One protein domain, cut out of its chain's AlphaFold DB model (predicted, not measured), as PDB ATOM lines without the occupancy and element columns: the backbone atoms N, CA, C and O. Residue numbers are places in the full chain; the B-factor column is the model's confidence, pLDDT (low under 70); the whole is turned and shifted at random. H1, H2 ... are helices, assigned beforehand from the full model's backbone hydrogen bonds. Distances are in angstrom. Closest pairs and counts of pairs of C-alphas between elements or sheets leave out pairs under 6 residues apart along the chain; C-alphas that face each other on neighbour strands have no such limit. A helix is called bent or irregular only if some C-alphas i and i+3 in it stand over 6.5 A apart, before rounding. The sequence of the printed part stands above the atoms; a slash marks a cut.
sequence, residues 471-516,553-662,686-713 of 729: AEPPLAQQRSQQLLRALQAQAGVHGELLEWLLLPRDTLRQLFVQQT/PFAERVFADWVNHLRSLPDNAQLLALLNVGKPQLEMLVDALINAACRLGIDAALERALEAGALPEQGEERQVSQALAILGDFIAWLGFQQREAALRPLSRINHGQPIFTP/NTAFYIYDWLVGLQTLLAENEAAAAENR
ATOM      1  N   ALA A 471     345.456 237.448  66.704       50.09
ATOM      2  CA  ALA A 471     346.270 237.610  67.903       50.09
ATOM      3  C   ALA A 471     347.649 237.018  67.590       50.09
ATOM      4  O   ALA A 471     347.727 235.917  67.038       50.09
ATOM      5  N   GLU A 472     348.731 237.726  67.920       56.69
ATOM      6  CA  GLU A 472     350.054 237.112  67.846       56.69
ATOM      7  C   GLU A 472     350.037 235.816  68.681       56.69
ATOM      8  O   GLU A 472     349.562 235.840  69.826       56.69
ATOM      9  N   PRO A 473     350.557 234.691  68.152       63.62
ATOM     10  CA  PRO A 473     350.539 233.402  68.841       63.62
ATOM     11  C   PRO A 473     350.994 233.452  70.318       63.62
ATOM     12  O   PRO A 473     350.341 232.807  71.143       63.62
ATOM     13  N   PRO A 474     352.022 234.234  70.731       68.88
ATOM     14  CA  PRO A 474     352.392 234.332  72.147       68.88
ATOM     15  C   PRO A 474     351.318 234.969  73.043       68.88
ATOM     16  O   PRO A 474     351.121 234.519  74.173       68.88
ATOM     17  N   LEU A 475     350.602 235.993  72.569       71.25
ATOM     18  CA  LEU A 475     349.579 236.689  73.360       71.25
ATOM     19  C   LEU A 475     348.327 235.825  73.543       71.25
ATOM     20  O   LEU A 475     347.784 235.755  74.649       71.25
ATOM     21  N   ALA A 476     347.900 235.123  72.490       70.81
ATOM     22  CA  ALA A 476     346.797 234.163  72.563       70.81
ATOM     23  C   ALA A 476     347.109 233.032  73.558       70.81
ATOM     24  O   ALA A 476     346.299 232.696  74.431       70.81
ATOM     25  N   GLN A 477     348.342 232.521  73.514       77.62
ATOM     26  CA  GLN A 477     348.811 231.495  74.436       77.62
ATOM     27  C   GLN A 477     348.902 231.999  75.886       77.62
ATOM     28  O   GLN A 477     348.580 231.265  76.822       77.62
ATOM     29  N   GLN A 478     349.293 233.255  76.108       83.06
ATOM     30  CA  GLN A 478     349.300 233.846  77.447       83.06
ATOM     31  C   GLN A 478     347.880 234.004  78.013       83.06
ATOM     32  O   GLN A 478     347.646 233.669  79.177       83.06
ATOM     33  N   ARG A 479     346.925 234.477  77.201       79.94
ATOM     34  CA  ARG A 479     345.515 234.639  77.600       79.94
ATOM     35  C   ARG A 479     344.871 233.296  77.950       79.94
ATOM     36  O   ARG A 479     344.259 233.175  79.012       79.94
ATOM     37  N   SER A 480     345.091 232.260  77.137       83.56
ATOM     38  CA  SER A 480     344.584 230.909  77.425       83.56
ATOM     39  C   SER A 480     345.182 230.328  78.710       83.56
ATOM     40  O   SER A 480     344.455 229.772  79.533       83.56
ATOM     41  N   GLN A 481     346.481 230.524  78.960       87.62
ATOM     42  CA  GLN A 481     347.107 230.113  80.223       87.62
ATOM     43  C   GLN A 481     346.527 230.849  81.437       87.62
ATOM     44  O   GLN A 481     346.364 230.239  82.494       87.62
ATOM     45  N   GLN A 482     346.216 232.141  81.312       87.56
ATOM     46  CA  GLN A 482     345.579 232.907  82.386       87.56
ATOM     47  C   GLN A 482     344.170 232.394  82.690       87.56
ATOM     48  O   GLN A 482     343.857 232.194  83.864       87.56
ATOM     49  N   LEU A 483     343.358 232.122  81.661       88.81
ATOM     50  CA  LEU A 483     342.034 231.511  81.814       88.81
ATOM     51  C   LEU A 483     342.129 230.162  82.540       88.81
ATOM     52  O   LEU A 483     341.472 229.960  83.559       88.81
ATOM     53  N   LEU A 484     342.996 229.263  82.064       90.81
ATOM     54  CA  LEU A 484     343.162 227.929  82.647       90.81
ATOM     55  C   LEU A 484     343.616 227.990  84.108       90.81
ATOM     56  O   LEU A 484     343.084 227.261  84.939       90.81
ATOM     57  N   ARG A 485     344.556 228.884  84.449       89.88
ATOM     58  CA  ARG A 485     345.001 229.077  85.839       89.88
ATOM     59  C   ARG A 485     343.890 229.620  86.731       89.88
ATOM     60  O   ARG A 485     343.795 229.200  87.882       89.88
ATOM     61  N   ALA A 486     343.071 230.535  86.221       87.75
ATOM     62  CA  ALA A 486     341.966 231.102  86.982       87.75
ATOM     63  C   ALA A 486     340.896 230.036  87.283       87.75
ATOM     64  O   ALA A 486     340.515 229.865  88.439       87.75
ATOM     65  N   LEU A 487     340.510 229.238  86.280       89.12
ATOM     66  CA  LEU A 487     339.586 228.111  86.463       89.12
ATOM     67  C   LEU A 487     340.171 227.021  87.375       89.12
ATOM     68  O   LEU A 487     339.468 226.476  88.222       89.12
ATOM     69  N   GLN A 488     341.472 226.735  87.258       90.00
ATOM     70  CA  GLN A 488     342.162 225.779  88.126       90.00
ATOM     71  C   GLN A 488     342.167 226.232  89.595       90.00
ATOM     72  O   GLN A 488     341.970 225.407  90.487       90.00
ATOM     73  N   ALA A 489     342.379 227.526  89.858       88.69
ATOM     74  CA  ALA A 489     342.368 228.080  91.212       88.69
ATOM     75  C   ALA A 489     341.003 227.915  91.901       88.69
ATOM     76  O   ALA A 489     340.951 227.810  93.124       88.69
ATOM     77  N   GLN A 490     339.926 227.839  91.116       87.25
ATOM     78  CA  GLN A 490     338.550 227.690  91.585       87.25
ATOM     79  C   GLN A 490     337.936 226.327  91.225       87.25
ATOM     80  O   GLN A 490     336.729 226.201  91.026       87.25
ATOM     81  N   ALA A 491     338.744 225.260  91.214       85.50
ATOM     82  CA  ALA A 491     338.275 223.903  90.914       85.50
ATOM     83  C   ALA A 491     337.108 223.424  91.811       85.50
ATOM     84  O   ALA A 491     336.333 222.563  91.401       85.50
ATOM     85  N   GLY A 492     336.954 223.984  93.019       85.19
ATOM     86  CA  GLY A 492     335.859 223.650  93.939       85.19
ATOM     87  C   GLY A 492     334.460 224.012  93.425       85.19
ATOM     88  O   GLY A 492     333.508 223.318  93.766       85.19
ATOM     89  N   VAL A 493     334.342 225.031  92.567       88.19
ATOM     90  CA  VAL A 493     333.065 225.504  91.989       88.19
ATOM     91  C   VAL A 493     332.875 225.054  90.532       88.19
ATOM     92  O   VAL A 493     332.002 225.546  89.824       88.19
ATOM     93  N   HIS A 494     333.666 224.085  90.055       88.44
ATOM     94  CA  HIS A 494     333.593 223.615  88.664       88.44
ATOM     95  C   HIS A 494     332.229 223.004  88.300       88.44
ATOM     96  O   HIS A 494     331.785 223.122  87.163       88.44
ATOM     97  N   GLY A 495     331.554 222.341  89.246       87.69
ATOM     98  CA  GLY A 495     330.199 221.826  89.015       87.69
ATOM     99  C   GLY A 495     329.207 222.948  88.706       87.69
ATOM    100  O   GLY A 495     328.449 222.846  87.747       87.69
ATOM    101  N   GLU A 496     329.296 224.048  89.457       89.62
ATOM    102  CA  GLU A 496     328.468 225.238  89.247       89.62
ATOM    103  C   GLU A 496     328.783 225.885  87.894       89.62
ATOM    104  O   GLU A 496     327.863 226.234  87.162       89.62
ATOM    105  N   LEU A 497     330.062 225.971  87.498       91.12
ATOM    106  CA  LEU A 497     330.445 226.449  86.162       91.12
ATOM    107  C   LEU A 497     329.732 225.669  85.047       91.12
ATOM    108  O   LEU A 497     329.165 226.282  84.147       91.12
ATOM    109  N   LEU A 498     329.756 224.332  85.095       92.06
ATOM    110  CA  LEU A 498     329.117 223.501  84.068       92.06
ATOM    111  C   LEU A 498     327.597 223.690  84.040       92.06
ATOM    112  O   LEU A 498     327.009 223.711  82.962       92.06
ATOM    113  N   GLU A 499     326.973 223.863  85.205       91.38
ATOM    114  CA  GLU A 499     325.543 224.155  85.308       91.38
ATOM    115  C   GLU A 499     325.199 225.515  84.682       91.38
ATOM    116  O   GLU A 499     324.267 225.607  83.883       91.38
ATOM    117  N   TRP A 500     326.006 226.550  84.943       90.75
ATOM    118  CA  TRP A 500     325.838 227.877  84.342       90.75
ATOM    119  C   TRP A 500     326.046 227.895  82.826       90.75
ATOM    120  O   TRP A 500     325.476 228.752  82.157       90.75
ATOM    121  N   LEU A 501     326.825 226.971  82.259       93.00
ATOM    122  CA  LEU A 501     327.033 226.861  80.809       93.00
ATOM    123  C   LEU A 501     325.847 226.213  80.068       93.00
ATOM    124  O   LEU A 501     325.816 226.218  78.833       93.00
ATOM    125  N   LEU A 502     324.865 225.665  80.790       91.12
ATOM    126  CA  LEU A 502     323.679 225.021  80.229       91.12
ATOM    127  C   LEU A 502     322.422 225.882  80.401       91.12
ATOM    128  O   LEU A 502     322.316 226.726  81.287       91.12
ATOM    129  N   LEU A 503     321.440 225.650  79.526       86.62
ATOM    130  CA  LEU A 503     320.119 226.263  79.651       86.62
ATOM    131  C   LEU A 503     319.323 225.592  80.786       86.62
ATOM    132  O   LEU A 503     319.300 224.360  80.860       86.62
ATOM    133  N   PRO A 504     318.574 226.358  81.601       83.62
ATOM    134  CA  PRO A 504     317.624 225.780  82.543       83.62
ATOM    135  C   PRO A 504     316.562 224.936  81.824       83.62
ATOM    136  O   PRO A 504     316.027 225.331  80.784       83.62
ATOM    137  N   ARG A 505     316.198 223.788  82.411       80.88
ATOM    138  CA  ARG A 505     315.207 222.859  81.835       80.88
ATOM    139  C   ARG A 505     313.853 223.521  81.566       80.88
ATOM    140  O   ARG A 505     313.216 223.223  80.557       80.88
ATOM    141  N   ASP A 506     313.431 224.429  82.439       75.06
ATOM    142  CA  ASP A 506     312.152 225.132  82.301       75.06
ATOM    143  C   ASP A 506     312.124 226.051  81.072       75.06
ATOM    144  O   ASP A 506     311.099 226.140  80.397       75.06
ATOM    145  N   THR A 507     313.260 226.658  80.713       75.50
ATOM    146  CA  THR A 507     313.395 227.485  79.504       75.50
ATOM    147  C   THR A 507     313.172 226.655  78.238       75.50
ATOM    148  O   THR A 507     312.490 227.093  77.313       75.50
ATOM    149  N   LEU A 508     313.703 225.428  78.207       77.94
ATOM    150  CA  LEU A 508     313.547 224.507  77.079       77.94
ATOM    151  C   LEU A 508     312.122 223.949  76.957       77.94
ATOM    152  O   LEU A 508     311.620 223.791  75.844       77.94
ATOM    153  N   ARG A 509     311.444 223.695  78.083       76.88
ATOM    154  CA  ARG A 509     310.019 223.317  78.089       76.88
ATOM    155  C   ARG A 509     309.145 224.420  77.505       76.88
ATOM    156  O   ARG A 509     308.377 224.177  76.579       76.88
ATOM    157  N   GLN A 510     309.324 225.654  77.981       72.69
ATOM    158  CA  GLN A 510     308.597 226.812  77.452       72.69
ATOM    159  C   GLN A 510     308.801 226.964  75.944       72.69
ATOM    160  O   GLN A 510     307.859 227.252  75.211       72.69
ATOM    161  N   LEU A 511     310.024 226.729  75.484       70.81
ATOM    162  CA  LEU A 511     310.381 226.738  74.078       70.81
ATOM    163  C   LEU A 511     309.605 225.731  73.230       70.81
ATOM    164  O   LEU A 511     309.076 226.088  72.177       70.81
ATOM    165  N   PHE A 512     309.537 224.486  73.696       71.25
ATOM    166  CA  PHE A 512     308.856 223.407  72.991       71.25
ATOM    167  C   PHE A 512     307.348 223.672  72.900       71.25
ATOM    168  O   PHE A 512     306.763 223.618  71.817       71.25
ATOM    169  N   VAL A 513     306.734 224.057  74.025       68.69
ATOM    170  CA  VAL A 513     305.307 224.410  74.113       68.69
ATOM    171  C   VAL A 513     304.963 225.584  73.188       68.69
ATOM    172  O   VAL A 513     303.927 225.591  72.526       68.69
ATOM    173  N   GLN A 514     305.838 226.585  73.074       63.25
ATOM    174  CA  GLN A 514     305.608 227.706  72.161       63.25
ATOM    175  C   GLN A 514     305.564 227.276  70.691       63.25
ATOM    176  O   GLN A 514     304.768 227.816  69.921       63.25
ATOM    177  N   GLN A 515     306.386 226.313  70.280       64.44
ATOM    178  CA  GLN A 515     306.444 225.867  68.891       64.44
ATOM    179  C   GLN A 515     305.261 224.981  68.494       64.44
ATOM    180  O   GLN A 515     304.708 225.162  67.404       64.44
ATOM    181  N   THR A 516     304.837 224.062  69.364       56.72
ATOM    182  CA  THR A 516     303.656 223.218  69.113       56.72
ATOM    183  C   THR A 516     302.389 224.056  68.954       56.72
ATOM    184  O   THR A 516     301.528 223.723  68.148       56.72
ATOM    185  N   PRO A 553     312.255 223.587  63.379       70.50
ATOM    186  CA  PRO A 553     312.363 224.939  63.931       70.50
ATOM    187  C   PRO A 553     312.646 224.945  65.445       70.50
ATOM    188  O   PRO A 553     312.944 225.995  66.012       70.50
ATOM    189  N   PHE A 554     312.566 223.782  66.109       77.75
ATOM    190  CA  PHE A 554     312.908 223.626  67.522       77.75
ATOM    191  C   PHE A 554     314.415 223.670  67.733       77.75
ATOM    192  O   PHE A 554     314.908 224.412  68.580       77.75
ATOM    193  N   ALA A 555     315.143 222.865  66.958       82.00
ATOM    194  CA  ALA A 555     316.566 222.619  67.143       82.00
ATOM    195  C   ALA A 555     317.387 223.890  66.904       82.00
ATOM    196  O   ALA A 555     318.199 224.269  67.752       82.00
ATOM    197  N   GLU A 556     317.093 224.598  65.810       79.88
ATOM    198  CA  GLU A 556     317.698 225.894  65.493       79.88
ATOM    199  C   GLU A 556     317.476 226.893  66.635       79.88
ATOM    200  O   GLU A 556     318.395 227.583  67.082       79.88
ATOM    201  N   ARG A 557     316.255 226.922  67.173       77.19
ATOM    202  CA  ARG A 557     315.865 227.852  68.228       77.19
ATOM    203  C   ARG A 557     316.504 227.527  69.579       77.19
ATOM    204  O   ARG A 557     316.880 228.450  70.302       77.19
ATOM    205  N   VAL A 558     316.653 226.245  69.913       86.50
ATOM    206  CA  VAL A 558     317.385 225.774  71.100       86.50
ATOM    207  C   VAL A 558     318.858 226.157  71.008       86.50
ATOM    208  O   VAL A 558     319.399 226.738  71.950       86.50
ATOM    209  N   PHE A 559     319.502 225.868  69.874       86.56
ATOM    210  CA  PHE A 559     320.911 226.193  69.671       86.56
ATOM    211  C   PHE A 559     321.146 227.702  69.740       86.56
ATOM    212  O   PHE A 559     322.026 228.167  70.467       86.56
ATOM    213  N   ALA A 560     320.303 228.476  69.051       81.25
ATOM    214  CA  ALA A 560     320.338 229.923  69.124       81.25
ATOM    215  C   ALA A 560     320.216 230.377  70.586       81.25
ATOM    216  O   ALA A 560     321.057 231.132  71.065       81.25
ATOM    217  N   ASP A 561     319.207 229.953  71.337       80.50
ATOM    218  CA  ASP A 561     319.052 230.359  72.739       80.50
ATOM    219  C   ASP A 561     320.244 230.027  73.623       80.50
ATOM    220  O   ASP A 561     320.633 230.846  74.454       80.50
ATOM    221  N   TRP A 562     320.836 228.856  73.433       89.81
ATOM    222  CA  TRP A 562     321.995 228.440  74.204       89.81
ATOM    223  C   TRP A 562     323.198 229.349  73.937       89.81
ATOM    224  O   TRP A 562     323.816 229.842  74.878       89.81
ATOM    225  N   VAL A 563     323.459 229.695  72.671       85.19
ATOM    226  CA  VAL A 563     324.477 230.700  72.313       85.19
ATOM    227  C   VAL A 563     324.185 232.046  72.988       85.19
ATOM    228  O   VAL A 563     325.096 232.722  73.457       85.19
ATOM    229  N   ASN A 564     322.912 232.438  73.075       79.00
ATOM    230  CA  ASN A 564     322.486 233.691  73.705       79.00
ATOM    231  C   ASN A 564     322.782 233.699  75.200       79.00
ATOM    232  O   ASN A 564     323.327 234.664  75.734       79.00
ATOM    233  N   HIS A 565     322.410 232.601  75.850       84.69
ATOM    234  CA  HIS A 565     322.662 232.359  77.254       84.69
ATOM    235  C   HIS A 565     324.157 232.470  77.543       84.69
ATOM    236  O   HIS A 565     324.549 233.317  78.343       84.69
ATOM    237  N   LEU A 566     324.995 231.746  76.794       88.56
ATOM    238  CA  LEU A 566     326.448 231.809  76.933       88.56
ATOM    239  C   LEU A 566     326.997 233.232  76.768       88.56
ATOM    240  O   LEU A 566     327.756 233.693  77.614       88.56
ATOM    241  N   ARG A 567     326.577 233.967  75.729       82.38
ATOM    242  CA  ARG A 567     327.030 235.349  75.480       82.38
ATOM    243  C   ARG A 567     326.597 236.345  76.561       82.38
ATOM    244  O   ARG A 567     327.188 237.415  76.636       82.38
ATOM    245  N   SER A 568     325.600 236.012  77.383       80.94
ATOM    246  CA  SER A 568     325.157 236.844  78.511       80.94
ATOM    247  C   SER A 568     325.906 236.567  79.820       80.94
ATOM    248  O   SER A 568     325.888 237.402  80.723       80.94
ATOM    249  N   LEU A 569     326.588 235.419  79.935       86.81
ATOM    250  CA  LEU A 569     327.305 235.026  81.153       86.81
ATOM    251  C   LEU A 569     328.418 236.004  81.567       86.81
ATOM    252  O   LEU A 569     328.527 236.263  82.766       86.81
ATOM    253  N   PRO A 570     329.221 236.586  80.649       86.31
ATOM    254  CA  PRO A 570     330.264 237.541  81.026       86.31
ATOM    255  C   PRO A 570     329.757 238.828  81.681       86.31
ATOM    256  O   PRO A 570     330.513 239.473  82.399       86.31
ATOM    257  N   ASP A 571     328.486 239.183  81.478       78.81
ATOM    258  CA  ASP A 571     327.858 240.347  82.112       78.81
ATOM    259  C   ASP A 571     327.275 240.018  83.505       78.81
ATOM    260  O   ASP A 571     326.776 240.897  84.213       78.81
ATOM    261  N   ASN A 572     327.330 238.751  83.934       81.88
ATOM    262  CA  ASN A 572     326.845 238.327  85.241       81.88
ATOM    263  C   ASN A 572     327.924 238.519  86.320       81.88
ATOM    264  O   ASN A 572     328.759 237.647  86.568       81.88
ATOM    265  N   ALA A 573     327.858 239.650  87.028       76.38
ATOM    266  CA  ALA A 573     328.784 239.982  88.111       76.38
ATOM    267  C   ALA A 573     328.831 238.929  89.240       76.38
ATOM    268  O   ALA A 573     329.886 238.733  89.844       76.38
ATOM    269  N   GLN A 574     327.724 238.224  89.514       81.56
ATOM    270  CA  GLN A 574     327.696 237.164  90.531       81.56
ATOM    271  C   GLN A 574     328.525 235.958  90.089       81.56
ATOM    272  O   GLN A 574     329.286 235.414  90.884       81.56
ATOM    273  N   LEU A 575     328.420 235.583  88.813       84.94
ATOM    274  CA  LEU A 575     329.199 234.492  88.237       84.94
ATOM    275  C   LEU A 575     330.693 234.837  88.194       84.94
ATOM    276  O   LEU A 575     331.521 234.013  88.573       84.94
ATOM    277  N   LEU A 576     331.043 236.067  87.804       86.81
ATOM    278  CA  LEU A 576     332.431 236.541  87.825       86.81
ATOM    279  C   LEU A 576     333.031 236.492  89.238       86.81
ATOM    280  O   LEU A 576     334.164 236.042  89.411       86.81
ATOM    281  N   ALA A 577     332.265 236.912  90.251       84.69
ATOM    282  CA  ALA A 577     332.688 236.869  91.648       84.69
ATOM    283  C   ALA A 577     332.846 235.430  92.164       84.69
ATOM    284  O   ALA A 577     333.847 235.119  92.808       84.69
ATOM    285  N   LEU A 578     331.892 234.550  91.844       85.44
ATOM    286  CA  LEU A 578     331.903 233.137  92.222       85.44
ATOM    287  C   LEU A 578     333.115 232.398  91.641       85.44
ATOM    288  O   LEU A 578     333.830 231.699  92.356       85.44
ATOM    289  N   LEU A 579     333.368 232.587  90.345       84.19
ATOM    290  CA  LEU A 579     334.487 231.966  89.636       84.19
ATOM    291  C   LEU A 579     335.815 232.693  89.872       84.19
ATOM    292  O   LEU A 579     336.856 232.205  89.438       84.19
ATOM    293  N   ASN A 580     335.799 233.862  90.521       85.75
ATOM    294  CA  ASN A 580     336.953 234.745  90.695       85.75
ATOM    295  C   ASN A 580     337.745 234.956  89.384       85.75
ATOM    296  O   ASN A 580     338.979 234.954  89.370       85.75
ATOM    297  N   VAL A 581     337.022 235.100  88.270       85.62
ATOM    298  CA  VAL A 581     337.571 235.380  86.936       85.62
ATOM    299  C   VAL A 581     337.159 236.782  86.503       85.62
ATOM    300  O   VAL A 581     336.102 237.279  86.888       85.62
ATOM    301  N   GLY A 582     337.986 237.444  85.697       83.50
ATOM    302  CA  GLY A 582     337.582 238.702  85.072       83.50
ATOM    303  C   GLY A 582     336.650 238.469  83.877       83.50
ATOM    304  O   GLY A 582     336.605 237.377  83.303       83.50
ATOM    305  N   LYS A 583     335.936 239.528  83.478       85.00
ATOM    306  CA  LYS A 583     335.067 239.533  82.290       85.00
ATOM    307  C   LYS A 583     335.786 239.017  81.027       85.00
ATOM    308  O   LYS A 583     335.253 238.096  80.413       85.00
ATOM    309  N   PRO A 584     337.020 239.461  80.693       83.38
ATOM    310  CA  PRO A 584     337.708 238.992  79.483       83.38
ATOM    311  C   PRO A 584     337.988 237.483  79.475       83.38
ATOM    312  O   PRO A 584     337.949 236.844  78.428       83.38
ATOM    313  N   GLN A 585     338.271 236.891  80.639       87.44
ATOM    314  CA  GLN A 585     338.502 235.451  80.745       87.44
ATOM    315  C   GLN A 585     337.217 234.663  80.460       87.44
ATOM    316  O   GLN A 585     337.259 233.661  79.747       87.44
ATOM    317  N   LEU A 586     336.077 235.111  80.996       89.00
ATOM    318  CA  LEU A 586     334.800 234.433  80.779       89.00
ATOM    319  C   LEU A 586     334.291 234.604  79.339       89.00
ATOM    320  O   LEU A 586     333.769 233.644  78.775       89.00
ATOM    321  N   GLU A 587     334.507 235.769  78.719       86.81
ATOM    322  CA  GLU A 587     334.251 235.982  77.284       86.81
ATOM    323  C   GLU A 587     335.047 234.988  76.434       86.81
ATOM    324  O   GLU A 587     334.463 234.256  75.638       86.81
ATOM    325  N   MET A 588     336.351 234.849  76.697       86.44
ATOM    326  CA  MET A 588     337.207 233.894  75.985       86.44
ATOM    327  C   MET A 588     336.711 232.445  76.108       86.44
ATOM    328  O   MET A 588     336.743 231.697  75.130       86.44
ATOM    329  N   LEU A 589     336.250 232.032  77.296       91.19
ATOM    330  CA  LEU A 589     335.685 230.695  77.508       91.19
ATOM    331  C   LEU A 589     334.415 230.487  76.675       91.19
ATOM    332  O   LEU A 589     334.290 229.483  75.974       91.19
ATOM    333  N   VAL A 590     333.483 231.436  76.749       90.56
ATOM    334  CA  VAL A 590     332.218 231.406  76.006       90.56
ATOM    335  C   VAL A 590     332.472 231.333  74.502       90.56
ATOM    336  O   VAL A 590     331.881 230.502  73.810       90.56
ATOM    337  N   ASP A 591     333.403 232.139  74.006       84.88
ATOM    338  CA  ASP A 591     333.751 232.196  72.590       84.88
ATOM    339  C   ASP A 591     334.366 230.886  72.116       84.88
ATOM    340  O   ASP A 591     334.006 230.370  71.057       84.88
ATOM    341  N   ALA A 592     335.240 230.296  72.931       88.19
ATOM    342  CA  ALA A 592     335.828 228.998  72.645       88.19
ATOM    343  C   ALA A 592     334.767 227.894  72.542       88.19
ATOM    344  O   ALA A 592     334.824 227.076  71.619       88.19
ATOM    345  N   LEU A 593     333.786 227.884  73.446       92.44
ATOM    346  CA  LEU A 593     332.705 226.900  73.447       92.44
ATOM    347  C   LEU A 593     331.779 227.066  72.240       92.44
ATOM    348  O   LEU A 593     331.456 226.073  71.591       92.44
ATOM    349  N   ILE A 594     331.403 228.298  71.889       86.94
ATOM    350  CA  ILE A 594     330.563 228.578  70.714       86.94
ATOM    351  C   ILE A 594     331.306 228.203  69.426       86.94
ATOM    352  O   ILE A 594     330.742 227.524  68.566       86.94
ATOM    353  N   ASN A 595     332.588 228.570  69.312       84.31
ATOM    354  CA  ASN A 595     333.450 228.186  68.188       84.31
ATOM    355  C   ASN A 595     333.490 226.666  68.012       84.31
ATOM    356  O   ASN A 595     333.284 226.158  66.908       84.31
ATOM    357  N   ALA A 596     333.726 225.942  69.106       89.12
ATOM    358  CA  ALA A 596     333.813 224.493  69.079       89.12
ATOM    359  C   ALA A 596     332.462 223.843  68.766       89.12
ATOM    360  O   ALA A 596     332.425 222.906  67.976       89.12
ATOM    361  N   ALA A 597     331.358 224.353  69.313       90.19
ATOM    362  CA  ALA A 597     330.025 223.829  69.039       90.19
ATOM    363  C   ALA A 597     329.637 223.974  67.560       90.19
ATOM    364  O   ALA A 597     329.135 223.022  66.962       90.19
ATOM    365  N   CYS A 598     329.939 225.125  66.950       85.00
ATOM    366  CA  CYS A 598     329.759 225.338  65.514       85.00
ATOM    367  C   CYS A 598     330.668 224.419  64.683       85.00
ATOM    368  O   CYS A 598     330.206 223.802  63.728       85.00
ATOM    369  N   ARG A 599     331.953 224.284  65.048       85.94
ATOM    370  CA  ARG A 599     332.909 223.411  64.339       85.94
ATOM    371  C   ARG A 599     332.506 221.936  64.395       85.94
ATOM    372  O   ARG A 599     332.691 221.215  63.423       85.94
ATOM    373  N   LEU A 600     331.999 221.482  65.540       88.56
ATOM    374  CA  LEU A 600     331.606 220.091  65.769       88.56
ATOM    375  C   LEU A 600     330.179 219.778  65.286       88.56
ATOM    376  O   LEU A 600     329.754 218.628  65.391       88.56
ATOM    377  N   GLY A 601     329.446 220.764  64.758       88.00
ATOM    378  CA  GLY A 601     328.102 220.569  64.214       88.00
ATOM    379  C   GLY A 601     327.064 220.191  65.274       88.00
ATOM    380  O   GLY A 601     326.232 219.312  65.035       88.00
ATOM    381  N   ILE A 602     327.133 220.797  66.466       90.12
ATOM    382  CA  ILE A 602     326.190 220.522  67.568       90.12
ATOM    383  C   ILE A 602     324.756 220.927  67.196       90.12
ATOM    384  O   ILE A 602     323.806 220.254  67.582       90.12
ATOM    385  N   ASP A 603     324.598 221.973  66.393       86.19
ATOM    386  CA  ASP A 603     323.345 222.369  65.748       86.19
ATOM    387  C   ASP A 603     322.762 221.243  64.879       86.19
ATOM    388  O   ASP A 603     321.633 220.810  65.101       86.19
ATOM    389  N   ALA A 604     323.562 220.680  63.971       86.44
ATOM    390  CA  ALA A 604     323.138 219.576  63.114       86.44
ATOM    391  C   ALA A 604     322.913 218.274  63.909       86.44
ATOM    392  O   ALA A 604     322.168 217.386  63.489       86.44
ATOM    393  N   ALA A 605     323.585 218.106  65.053       87.81
ATOM    394  CA  ALA A 605     323.323 217.006  65.979       87.81
ATOM    395  C   ALA A 605     321.975 217.181  66.697       87.81
ATOM    396  O   ALA A 605     321.229 216.207  66.811       87.81
ATOM    397  N   LEU A 606     321.646 218.404  67.126       87.25
ATOM    398  CA  LEU A 606     320.343 218.746  67.700       87.25
ATOM    399  C   LEU A 606     319.221 218.511  66.685       87.25
ATOM    400  O   LEU A 606     318.252 217.838  67.022       87.25
ATOM    401  N   GLU A 607     319.366 218.994  65.449       86.00
ATOM    402  CA  GLU A 607     318.381 218.803  64.372       86.00
ATOM    403  C   GLU A 607     318.080 217.319  64.146       86.00
ATOM    404  O   GLU A 607     316.950 216.877  64.352       86.00
ATOM    405  N   ARG A 608     319.113 216.518  63.854       85.19
ATOM    406  CA  ARG A 608     318.959 215.075  63.604       85.19
ATOM    407  C   ARG A 608     318.327 214.329  64.777       85.19
ATOM    408  O   ARG A 608     317.504 213.437  64.580       85.19
ATOM    409  N   ALA A 609     318.730 214.659  66.002       83.44
ATOM    410  CA  ALA A 609     318.233 213.985  67.193       83.44
ATOM    411  C   ALA A 609     316.765 214.318  67.485       83.44
ATOM    412  O   ALA A 609     316.007 213.431  67.883       83.44
ATOM    413  N   LEU A 610     316.373 215.577  67.283       79.12
ATOM    414  CA  LEU A 610     315.027 216.070  67.564       79.12
ATOM    415  C   LEU A 610     314.031 215.695  66.453       79.12
ATOM    416  O   LEU A 610     312.865 215.447  66.755       79.12
ATOM    417  N   GLU A 611     314.481 215.558  65.203       74.25
ATOM    418  CA  GLU A 611     313.679 215.018  64.094       74.25
ATOM    419  C   GLU A 611     313.348 213.530  64.289       74.25
ATOM    420  O   GLU A 611     312.194 213.123  64.150       74.25
ATOM    421  N   ALA A 612     314.325 212.717  64.707       65.06
ATOM    422  CA  ALA A 612     314.125 211.286  64.961       65.06
ATOM    423  C   ALA A 612     313.159 210.987  66.133       65.06
ATOM    424  O   ALA A 612     312.666 209.866  66.263       65.06
ATOM    425  N   GLY A 613     312.892 211.972  66.999       57.59
ATOM    426  CA  GLY A 613     312.022 211.857  68.173       57.59
ATOM    427  C   GLY A 613     310.584 212.359  67.983       57.59
ATOM    428  O   GLY A 613     309.837 212.396  68.958       57.59
ATOM    429  N   ALA A 614     310.179 212.763  66.774       55.19
ATOM    430  CA  ALA A 614     308.923 213.474  66.493       55.19
ATOM    431  C   ALA A 614     307.644 212.597  66.436       55.19
ATOM    432  O   ALA A 614     306.719 212.899  65.683       55.19
ATOM    433  N   LEU A 615     307.551 211.513  67.217       55.84
ATOM    434  CA  LEU A 615     306.297 210.752  67.331       55.84
ATOM    435  C   LEU A 615     305.270 211.540  68.184       55.84
ATOM    436  O   LEU A 615     305.621 211.988  69.280       55.84
ATOM    437  N   PRO A 616     304.009 211.696  67.728       54.00
ATOM    438  CA  PRO A 616     303.044 212.635  68.314       54.00
ATOM    439  C   PRO A 616     302.629 212.363  69.773       54.00
ATOM    440  O   PRO A 616     302.126 213.268  70.432       54.00
ATOM    441  N   GLU A 617     302.850 211.158  70.306       52.44
ATOM    442  CA  GLU A 617     302.296 210.741  71.606       52.44
ATOM    443  C   GLU A 617     303.246 210.904  72.817       52.44
ATOM    444  O   GLU A 617     302.811 210.719  73.950       52.44
ATOM    445  N   GLN A 618     304.525 211.283  72.637       55.47
ATOM    446  CA  GLN A 618     305.503 211.430  73.746       55.47
ATOM    447  C   GLN A 618     306.496 212.605  73.566       55.47
ATOM    448  O   GLN A 618     307.697 212.470  73.807       55.47
ATOM    449  N   GLY A 619     306.010 213.760  73.102       62.78
ATOM    450  CA  GLY A 619     306.860 214.802  72.506       62.78
ATOM    451  C   GLY A 619     307.695 215.671  73.460       62.78
ATOM    452  O   GLY A 619     308.892 215.824  73.241       62.78
ATOM    453  N   GLU A 620     307.107 216.256  74.510       68.25
ATOM    454  CA  GLU A 620     307.758 217.377  75.223       68.25
ATOM    455  C   GLU A 620     308.952 216.956  76.085       68.25
ATOM    456  O   GLU A 620     310.080 217.399  75.863       68.25
ATOM    457  N   GLU A 621     308.729 216.104  77.090       73.38
ATOM    458  CA  GLU A 621     309.784 215.788  78.058       73.38
ATOM    459  C   GLU A 621     310.961 215.061  77.417       73.38
ATOM    460  O   GLU A 621     312.105 215.255  77.837       73.38
ATOM    461  N   ARG A 622     310.691 214.259  76.384       79.00
ATOM    462  CA  ARG A 622     311.714 213.542  75.633       79.00
ATOM    463  C   ARG A 622     312.562 214.497  74.802       79.00
ATOM    464  O   ARG A 622     313.781 214.426  74.909       79.00
ATOM    465  N   GLN A 623     311.953 215.414  74.046       79.75
ATOM    466  CA  GLN A 623     312.705 216.379  73.239       79.75
ATOM    467  C   GLN A 623     313.508 217.355  74.101       79.75
ATOM    468  O   GLN A 623     314.678 217.603  73.816       79.75
ATOM    469  N   VAL A 624     312.933 217.841  75.206       83.75
ATOM    470  CA  VAL A 624     313.661 218.689  76.162       83.75
ATOM    471  C   VAL A 624     314.844 217.940  76.773       83.75
ATOM    472  O   VAL A 624     315.946 218.483  76.844       83.75
ATOM    473  N   SER A 625     314.645 216.686  77.193       85.62
ATOM    474  CA  SER A 625     315.724 215.879  77.778       85.62
ATOM    475  C   SER A 625     316.801 215.532  76.752       85.62
ATOM    476  O   SER A 625     317.975 215.504  77.098       85.62
ATOM    477  N   GLN A 626     316.428 215.311  75.492       87.38
ATOM    478  CA  GLN A 626     317.365 215.018  74.408       87.38
ATOM    479  C   GLN A 626     318.200 216.245  74.026       87.38
ATOM    480  O   GLN A 626     319.413 216.129  73.872       87.38
ATOM    481  N   ALA A 627     317.582 217.428  73.962       87.81
ATOM    482  CA  ALA A 627     318.296 218.688  73.786       87.81
ATOM    483  C   ALA A 627     319.288 218.945  74.935       87.81
ATOM    484  O   ALA A 627     320.452 219.263  74.687       87.81
ATOM    485  N   LEU A 628     318.854 218.747  76.188       88.25
ATOM    486  CA  LEU A 628     319.726 218.863  77.361       88.25
ATOM    487  C   LEU A 628     320.846 217.828  77.372       88.25
ATOM    488  O   LEU A 628     321.949 218.167  77.776       88.25
ATOM    489  N   ALA A 629     320.588 216.595  76.937       90.75
ATOM    490  CA  ALA A 629     321.611 215.560  76.864       90.75
ATOM    491  C   ALA A 629     322.702 215.941  75.858       90.75
ATOM    492  O   ALA A 629     323.873 215.894  76.197       90.75
ATOM    493  N   ILE A 630     322.336 216.417  74.664       91.88
ATOM    494  CA  ILE A 630     323.314 216.806  73.635       91.88
ATOM    495  C   ILE A 630     324.158 218.002  74.088       91.88
ATOM    496  O   ILE A 630     325.385 217.968  73.985       91.88
ATOM    497  N   LEU A 631     323.515 219.052  74.612       92.44
ATOM    498  CA  LEU A 631     324.224 220.225  75.129       92.44
ATOM    499  C   LEU A 631     325.056 219.872  76.371       92.44
ATOM    500  O   LEU A 631     326.203 220.300  76.488       92.44
ATOM    501  N   GLY A 632     324.495 219.065  77.271       92.00
ATOM    502  CA  GLY A 632     325.134 218.582  78.492       92.00
ATOM    503  C   GLY A 632     326.365 217.736  78.209       92.00
ATOM    504  O   GLY A 632     327.419 218.005  78.774       92.00
ATOM    505  N   ASP A 633     326.273 216.783  77.283       93.62
ATOM    506  CA  ASP A 633     327.392 215.941  76.858       93.62
ATOM    507  C   ASP A 633     328.486 216.779  76.191       93.62
ATOM    508  O   ASP A 633     329.676 216.585  76.457       93.62
ATOM    509  N   PHE A 634     328.111 217.761  75.363       95.06
ATOM    510  CA  PHE A 634     329.085 218.685  74.791       95.06
ATOM    511  C   PHE A 634     329.802 219.505  75.872       95.06
ATOM    512  O   PHE A 634     331.026 219.564  75.860       95.06
ATOM    513  N   ILE A 635     329.090 220.100  76.832       95.31
ATOM    514  CA  ILE A 635     329.708 220.892  77.909       95.31
ATOM    515  C   ILE A 635     330.554 220.019  78.847       95.31
ATOM    516  O   ILE A 635     331.658 220.410  79.239       95.31
ATOM    517  N   ALA A 636     330.078 218.817  79.174       92.88
ATOM    518  CA  ALA A 636     330.752 217.903  80.086       92.88
ATOM    519  C   ALA A 636     332.029 217.295  79.490       92.88
ATOM    520  O   ALA A 636     332.974 217.029  80.234       92.88
ATOM    521  N   TRP A 637     332.076 217.075  78.173       93.81
ATOM    522  CA  TRP A 637     333.178 216.350  77.527       93.81
ATOM    523  C   TRP A 637     333.886 217.131  76.423       93.81
ATOM    524  O   TRP A 637     334.825 216.611  75.822       93.81
ATOM    525  N   LEU A 638     333.444 218.352  76.121       92.69
ATOM    526  CA  LEU A 638     334.006 219.255  75.108       92.69
ATOM    527  C   LEU A 638     334.117 218.624  73.707       92.69
ATOM    528  O   LEU A 638     334.980 218.981  72.906       92.69
ATOM    529  N   GLY A 639     333.254 217.644  73.416       88.88
ATOM    530  CA  GLY A 639     333.266 216.870  72.171       88.88
ATOM    531  C   GLY A 639     334.294 215.729  72.107       88.88
ATOM    532  O   GLY A 639     334.369 215.019  71.105       88.88
ATOM    533  N   PHE A 640     335.098 215.501  73.153       91.56
ATOM    534  CA  PHE A 640     336.090 214.416  73.161       91.56
ATOM    535  C   PHE A 640     335.467 213.035  73.382       91.56
ATOM    536  O   PHE A 640     336.073 212.033  73.001       91.56
ATOM    537  N   GLN A 641     334.258 212.951  73.947       86.19
ATOM    538  CA  GLN A 641     333.569 211.673  74.147       86.19
ATOM    539  C   GLN A 641     333.253 210.972  72.820       86.19
ATOM    540  O   GLN A 641     333.378 209.751  72.745       86.19
ATOM    541  N   GLN A 642     332.912 211.729  71.768       84.00
ATOM    542  CA  GLN A 642     332.641 211.164  70.440       84.00
ATOM    543  C   GLN A 642     333.918 210.789  69.668       84.00
ATOM    544  O   GLN A 642     333.831 210.159  68.617       84.00
ATOM    545  N   ARG A 643     335.108 211.152  70.169       87.62
ATOM    546  CA  ARG A 643     336.394 210.806  69.549       87.62
ATOM    547  C   ARG A 643     336.920 209.484  70.089       87.62
ATOM    548  O   ARG A 643     336.762 209.182  71.277       87.62
ATOM    549  N   GLU A 644     337.618 208.736  69.240       86.94
ATOM    550  CA  GLU A 644     338.351 207.541  69.660       86.94
ATOM    551  C   GLU A 644     339.360 207.877  70.761       86.94
ATOM    552  O   GLU A 644     340.028 208.910  70.710       86.94
ATOM    553  N   ALA A 645     339.493 206.995  71.759       84.50
ATOM    554  CA  ALA A 645     340.336 207.245  72.929       84.50
ATOM    555  C   ALA A 645     341.800 207.541  72.558       84.50
ATOM    556  O   ALA A 645     342.425 208.384  73.192       84.50
ATOM    557  N   ALA A 646     342.319 206.916  71.496       85.56
ATOM    558  CA  ALA A 646     343.682 207.130  71.010       85.56
ATOM    559  C   ALA A 646     343.931 208.542  70.439       85.56
ATOM    560  O   ALA A 646     345.074 208.985  70.397       85.56
ATOM    561  N   LEU A 647     342.877 209.248  70.014       85.94
ATOM    562  CA  LEU A 647     342.955 210.600  69.448       85.94
ATOM    563  C   LEU A 647     342.731 211.699  70.497       85.94
ATOM    564  O   LEU A 647     342.807 212.886  70.181       85.94
ATOM    565  N   ARG A 648     342.417 211.328  71.744       90.88
ATOM    566  CA  ARG A 648     342.215 212.284  72.838       90.88
ATOM    567  C   ARG A 648     343.569 212.703  73.425       90.88
ATOM    568  O   ARG A 648     344.490 211.886  73.475       90.88
ATOM    569  N   PRO A 649     343.713 213.953  73.902       90.31
ATOM    570  CA  PRO A 649     344.950 214.400  74.536       90.31
ATOM    571  C   PRO A 649     345.246 213.596  75.809       90.31
ATOM    572  O   PRO A 649     344.347 213.038  76.438       90.31
ATOM    573  N   LEU A 650     346.521 213.545  76.200       89.81
ATOM    574  CA  LEU A 650     346.961 212.816  77.391       89.81
ATOM    575  C   LEU A 650     346.598 213.570  78.676       89.81
ATOM    576  O   LEU A 650     346.839 214.775  78.790       89.81
ATOM    577  N   SER A 651     346.090 212.840  79.668       86.94
ATOM    578  CA  SER A 651     345.810 213.378  80.997       86.94
ATOM    579  C   SER A 651     347.100 213.798  81.711       86.94
ATOM    580  O   SER A 651     348.142 213.136  81.641       86.94
ATOM    581  N   ARG A 652     347.023 214.912  82.447       83.88
ATOM    582  CA  ARG A 652     348.112 215.412  83.303       83.88
ATOM    583  C   ARG A 652     348.133 214.761  84.688       83.88
ATOM    584  O   ARG A 652     349.163 214.847  85.348       83.88
ATOM    585  N   ILE A 653     347.031 214.137  85.114       80.69
ATOM    586  CA  ILE A 653     346.911 213.472  86.422       80.69
ATOM    587  C   ILE A 653     346.939 211.948  86.270       80.69
ATOM    588  O   ILE A 653     347.588 211.269  87.063       80.69
ATOM    589  N   ASN A 654     346.287 211.400  85.241       80.19
ATOM    590  CA  ASN A 654     346.382 209.983  84.898       80.19
ATOM    591  C   ASN A 654     347.468 209.787  83.830       80.19
ATOM    592  O   ASN A 654     347.187 209.684  82.636       80.19
ATOM    593  N   HIS A 655     348.731 209.833  84.260       78.88
ATOM    594  CA  HIS A 655     349.882 209.830  83.357       78.88
ATOM    595  C   HIS A 655     349.833 208.679  82.340       78.88
ATOM    596  O   HIS A 655     349.721 207.511  82.707       78.88
ATOM    597  N   GLY A 656     349.957 209.020  81.054       77.00
ATOM    598  CA  GLY A 656     349.982 208.057  79.949       77.00
ATOM    599  C   GLY A 656     348.609 207.565  79.482       77.00
ATOM    600  O   GLY A 656     348.550 206.858  78.480       77.00
ATOM    601  N   GLN A 657     347.517 207.954  80.148       85.38
ATOM    602  CA  GLN A 657     346.154 207.667  79.703       85.38
ATOM    603  C   GLN A 657     345.542 208.883  78.987       85.38
ATOM    604  O   GLN A 657     345.837 210.024  79.362       85.38
ATOM    605  N   PRO A 658     344.679 208.684  77.977       90.25
ATOM    606  CA  PRO A 658     343.917 209.777  77.379       90.25
ATOM    607  C   PRO A 658     342.934 210.405  78.380       90.25
ATOM    608  O   PRO A 658     342.468 209.726  79.301       90.25
ATOM    609  N   ILE A 659     342.582 211.682  78.201       89.88
ATOM    610  CA  ILE A 659     341.585 212.361  79.046       89.88
ATOM    611  C   ILE A 659     340.237 211.628  79.043       89.88
ATOM    612  O   ILE A 659     339.847 210.999  78.051       89.88
ATOM    613  N   PHE A 660     339.519 211.730  80.163       89.06
ATOM    614  CA  PHE A 660     338.216 211.096  80.393       89.06
ATOM    615  C   PHE A 660     338.248 209.562  80.356       89.06
ATOM    616  O   PHE A 660     337.208 208.910  80.248       89.06
ATOM    617  N   THR A 661     339.437 208.969  80.468       84.25
ATOM    618  CA  THR A 661     339.578 207.532  80.698       84.25
ATOM    619  C   THR A 661     339.278 207.251  82.170       84.25
ATOM    620  O   THR A 661     339.872 207.903  83.035       84.25
ATOM    621  N   PRO A 662     338.383 206.297  82.492       73.75
ATOM    622  CA  PRO A 662     338.123 205.924  83.874       73.75
ATOM    623  C   PRO A 662     339.445 205.589  84.575       73.75
ATOM    624  O   PRO A 662     340.259 204.858  83.999       73.75
ATOM    625  N   ASN A 686     337.926 210.982  92.202       78.75
ATOM    626  CA  ASN A 686     337.421 210.928  90.819       78.75
ATOM    627  C   ASN A 686     337.035 212.310  90.266       78.75
ATOM    628  O   ASN A 686     337.346 212.617  89.120       78.75
ATOM    629  N   THR A 687     336.445 213.174  91.096       82.50
ATOM    630  CA  THR A 687     336.093 214.552  90.717       82.50
ATOM    631  C   THR A 687     337.314 215.375  90.313       82.50
ATOM    632  O   THR A 687     337.254 216.125  89.346       82.50
ATOM    633  N   ALA A 688     338.443 215.214  91.009       82.69
ATOM    634  CA  ALA A 688     339.671 215.912  90.653       82.69
ATOM    635  C   ALA A 688     340.212 215.410  89.306       82.69
ATOM    636  O   ALA A 688     340.535 216.226  88.455       82.69
ATOM    637  N   PHE A 689     340.244 214.092  89.067       85.88
ATOM    638  CA  PHE A 689     340.650 213.553  87.759       85.88
ATOM    639  C   PHE A 689     339.815 214.152  86.621       85.88
ATOM    640  O   PHE A 689     340.381 214.652  85.655       85.88
ATOM    641  N   TYR A 690     338.491 214.194  86.785       90.38
ATOM    642  CA  TYR A 690     337.587 214.775  85.797       90.38
ATOM    643  C   TYR A 690     337.848 216.266  85.538       90.38
ATOM    644  O   TYR A 690     337.985 216.658  84.384       90.38
ATOM    645  N   ILE A 691     337.963 217.094  86.584       89.75
ATOM    646  CA  ILE A 691     338.165 218.548  86.431       89.75
ATOM    647  C   ILE A 691     339.464 218.853  85.680       89.75
ATOM    648  O   ILE A 691     339.495 219.690  84.783       89.75
ATOM    649  N   TYR A 692     340.554 218.174  86.028       89.62
ATOM    650  CA  TYR A 692     341.833 218.417  85.366       89.62
ATOM    651  C   TYR A 692     341.870 217.865  83.940       89.62
ATOM    652  O   TYR A 692     342.459 218.504  83.070       89.62
ATOM    653  N   ASP A 693     341.212 216.736  83.678       91.75
ATOM    654  CA  ASP A 693     341.010 216.237  82.316       91.75
ATOM    655  C   ASP A 693     340.179 217.218  81.480       91.75
ATOM    656  O   ASP A 693     340.522 217.480  80.329       91.75
ATOM    657  N   TRP A 694     339.149 217.830  82.074       94.44
ATOM    658  CA  TRP A 694     338.343 218.868  81.434       94.44
ATOM    659  C   TRP A 694     339.177 220.110  81.100       94.44
ATOM    660  O   TRP A 694     339.108 220.603  79.976       94.44
ATOM    661  N   LEU A 695     340.043 220.573  82.011       92.62
ATOM    662  CA  LEU A 695     340.955 221.700  81.754       92.62
ATOM    663  C   LEU A 695     341.965 221.397  80.635       92.62
ATOM    664  O   LEU A 695     342.259 222.272  79.818       92.62
ATOM    665  N   VAL A 696     342.482 220.165  80.568       91.81
ATOM    666  CA  VAL A 696     343.337 219.720  79.453       91.81
ATOM    667  C   VAL A 696     342.541 219.687  78.146       91.81
ATOM    668  O   VAL A 696     343.023 220.181  77.129       91.81
ATOM    669  N   GLY A 697     341.308 219.177  78.178       92.69
ATOM    670  CA  GLY A 697     340.395 219.200  77.037       92.69
ATOM    671  C   GLY A 697     340.124 220.619  76.538       92.69
ATOM    672  O   GLY A 697     340.226 220.872  75.339       92.69
ATOM    673  N   LEU A 698     339.871 221.570  77.443       93.62
ATOM    674  CA  LEU A 698     339.662 222.979  77.105       93.62
ATOM    675  C   LEU A 698     340.907 223.595  76.456       93.62
ATOM    676  O   LEU A 698     340.789 224.312  75.463       93.62
ATOM    677  N   GLN A 699     342.101 223.290  76.971       91.56
ATOM    678  CA  GLN A 699     343.358 223.740  76.373       91.56
ATOM    679  C   GLN A 699     343.505 223.247  74.925       91.56
ATOM    680  O   GLN A 699     343.866 224.024  74.042       91.56
ATOM    681  N   THR A 700     343.223 221.966  74.675       90.94
ATOM    682  CA  THR A 700     343.271 221.387  73.326       90.94
ATOM    683  C   THR A 700     342.202 221.994  72.420       90.94
ATOM    684  O   THR A 700     342.499 222.355  71.285       90.94
ATOM    685  N   LEU A 701     340.983 222.185  72.927       91.12
ATOM    686  CA  LEU A 701     339.877 222.795  72.191       91.12
ATOM    687  C   LEU A 701     340.199 224.228  71.742       91.12
ATOM    688  O   LEU A 701     339.891 224.587  70.605       91.12
ATOM    689  N   LEU A 702     340.841 225.026  72.601       88.19
ATOM    690  CA  LEU A 702     341.310 226.374  72.266       88.19
ATOM    691  C   LEU A 702     342.311 226.348  71.102       88.19
ATOM    692  O   LEU A 702     342.126 227.073  70.128       88.19
ATOM    693  N   ALA A 703     343.308 225.459  71.153       86.00
ATOM    694  CA  ALA A 703     344.293 225.313  70.081       86.00
ATOM    695  C   ALA A 703     343.658 224.847  68.755       86.00
ATOM    696  O   ALA A 703     343.987 225.354  67.684       86.00
ATOM    697  N   GLU A 704     342.702 223.916  68.811       87.19
ATOM    698  CA  GLU A 704     341.962 223.470  67.624       87.19
ATOM    699  C   GLU A 704     341.085 224.584  67.032       87.19
ATOM    700  O   GLU A 704     340.857 224.620  65.824       87.19
ATOM    701  N   ASN A 705     340.542 225.481  67.866       84.62
ATOM    702  CA  ASN A 705     339.743 226.615  67.394       84.62
ATOM    703  C   ASN A 705     340.615 227.608  66.625       84.62
ATOM    704  O   ASN A 705     340.202 228.081  65.571       84.62
ATOM    705  N   GLU A 706     341.816 227.893  67.130       77.81
ATOM    706  CA  GLU A 706     342.790 228.755  66.454       77.81
ATOM    707  C   GLU A 706     343.200 228.176  65.093       77.81
ATOM    708  O   GLU A 706     343.222 228.902  64.098       77.81
ATOM    709  N   ALA A 707     343.443 226.862  65.023       76.88
ATOM    710  CA  ALA A 707     343.748 226.179  63.767       76.88
ATOM    711  C   ALA A 707     342.577 226.247  62.769       76.88
ATOM    712  O   ALA A 707     342.767 226.640  61.621       76.88
ATOM    713  N   ALA A 708     341.351 225.942  63.207       72.69
ATOM    714  CA  ALA A 708     340.168 225.950  62.342       72.69
ATOM    715  C   ALA A 708     339.757 227.366  61.887       72.69
ATOM    716  O   ALA A 708     339.234 227.547  60.787       72.69
ATOM    717  N   ALA A 709     340.012 228.393  62.703       64.75
ATOM    718  CA  ALA A 709     339.803 229.789  62.321       64.75
ATOM    719  C   ALA A 709     340.716 230.218  61.157       64.75
ATOM    720  O   ALA A 709     340.369 231.120  60.392       64.75
ATOM    721  N   ALA A 710     341.859 229.547  60.967       59.31
ATOM    722  CA  ALA A 710     342.700 229.757  59.796       59.31
ATOM    723  C   ALA A 710     342.066 229.219  58.497       59.31
ATOM    724  O   ALA A 710     342.420 229.718  57.430       59.31
ATOM    725  N   GLU A 711     341.131 228.268  58.585       54.44
ATOM    726  CA  GLU A 711     340.488 227.591  57.446       54.44
ATOM    727  C   GLU A 711     339.113 228.198  57.095       54.44
ATOM    728  O   GLU A 711     338.809 228.393  55.921       54.44
ATOM    729  N   ASN A 712     338.308 228.587  58.094       55.84
ATOM    730  CA  ASN A 712     336.966 229.177  57.932       55.84
ATOM    731  C   ASN A 712     336.996 230.721  57.902       55.84
ATOM    732  O   ASN A 712     336.337 231.400  58.695       55.84
ATOM    733  N   ARG A 713     337.812 231.298  57.015       59.34
ATOM    734  CA  ARG A 713     338.021 232.753  56.961       59.34
ATOM    735  C   ARG A 713     336.817 233.481  56.363       59.34
ATOM    736  O   ARG A 713     336.271 233.072  55.341       59.34
TER     737      ARG A 713
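What this domain is: This is residues 471 to 516, 553 to 662 and 686 to 713 of the 729 residues of the protein "Virulence factor" of Serratia symbiotica (UniProt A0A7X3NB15). Two long helices, H1 and H9, lie side by side at one end of this all-helix domain, and H4, H7 and H8 reach away crosswise to them, with H3 at the far end. H6 crosses H1 and H9 and runs back along H4; the short H5 and the irregular H2 lie near one another, while residues 638 to 662, with no named element, loop out after H8 beside H9. The printed part has 184 residues with nine named helices, H1 to H9 in chain order, and no named strand. It is compact, with a radius of gyration of the C-alphas of 17.1 A and spans of 52 by 39 by 39 A.

How they stand to each other: H1, residues 473 to 489, touches H9, residues 686 to 709, at a shallow tilt of 20 degrees, opposite ways; the closest C-alphas, of Leu 484 and Leu 695, are 6.7 A apart. H2, residues 491 to 500, only just touches H5, residues 573 to 579, with 3 pairs of C-alphas within 8 A, the closest those of Val 493 and Leu 579 at 7.0 A. H3, residues 505 to 516, touches H8, residues 620 to 637, at a steep tilt of 47 degrees; the closest C-alphas, of Leu 508 and Val 624, are 5.9 A apart. H4, residues 553 to 571, touches H6, residues 583 to 599, at 20 degrees, opposite ways, with C-alphas 570 and 583 closest at 5.4 A. H6 touches H9 with residues 592 to 599 alone, at 73 degrees, only just about perpendicular; C-alphas 592 and 702 are closest, at 6.1 A. H7, residues 602 to 611, forms a helical hairpin with H8, at 25 degrees, their closest C-alphas, 610 and 623, 6.1 A apart. H2 and H3 are apart. Every O i to N i+4 pair is within hydrogen-bond range in H1, H3 and H5 to H9; H2 has 4 of 6 and H4 12 of 15.

Where its parts are: H1 begins at C-alpha 473 (350.539, 233.402, 68.841) and spans 24.4 A. H2 is irregular, C-alphas 492 and 495 being 7.7 A apart; H4, 28.4 A long, is only just irregular, with 6.8 A between C-alphas 567 and 570. H6 spans 24.2 A and H8 25.5 A. H9, 34.3 A, ends at C-alpha 709 (339.803, 229.789, 62.321).

The domain as a whole: The farthest C-alphas, of Pro 474 and Glu 617, are 55.4 A apart. Residues 517 to 552 and 663 to 685 are not printed; the C-alpha gaps are 10.3 A and 8.6 A. Of the links printed whole, H7 to H8 is short and the others are tight. Mean pLDDT of the printed part is 82.4; residues 471 to 474, 513 to 516, 612 to 620 and 709 to 713 are under 70.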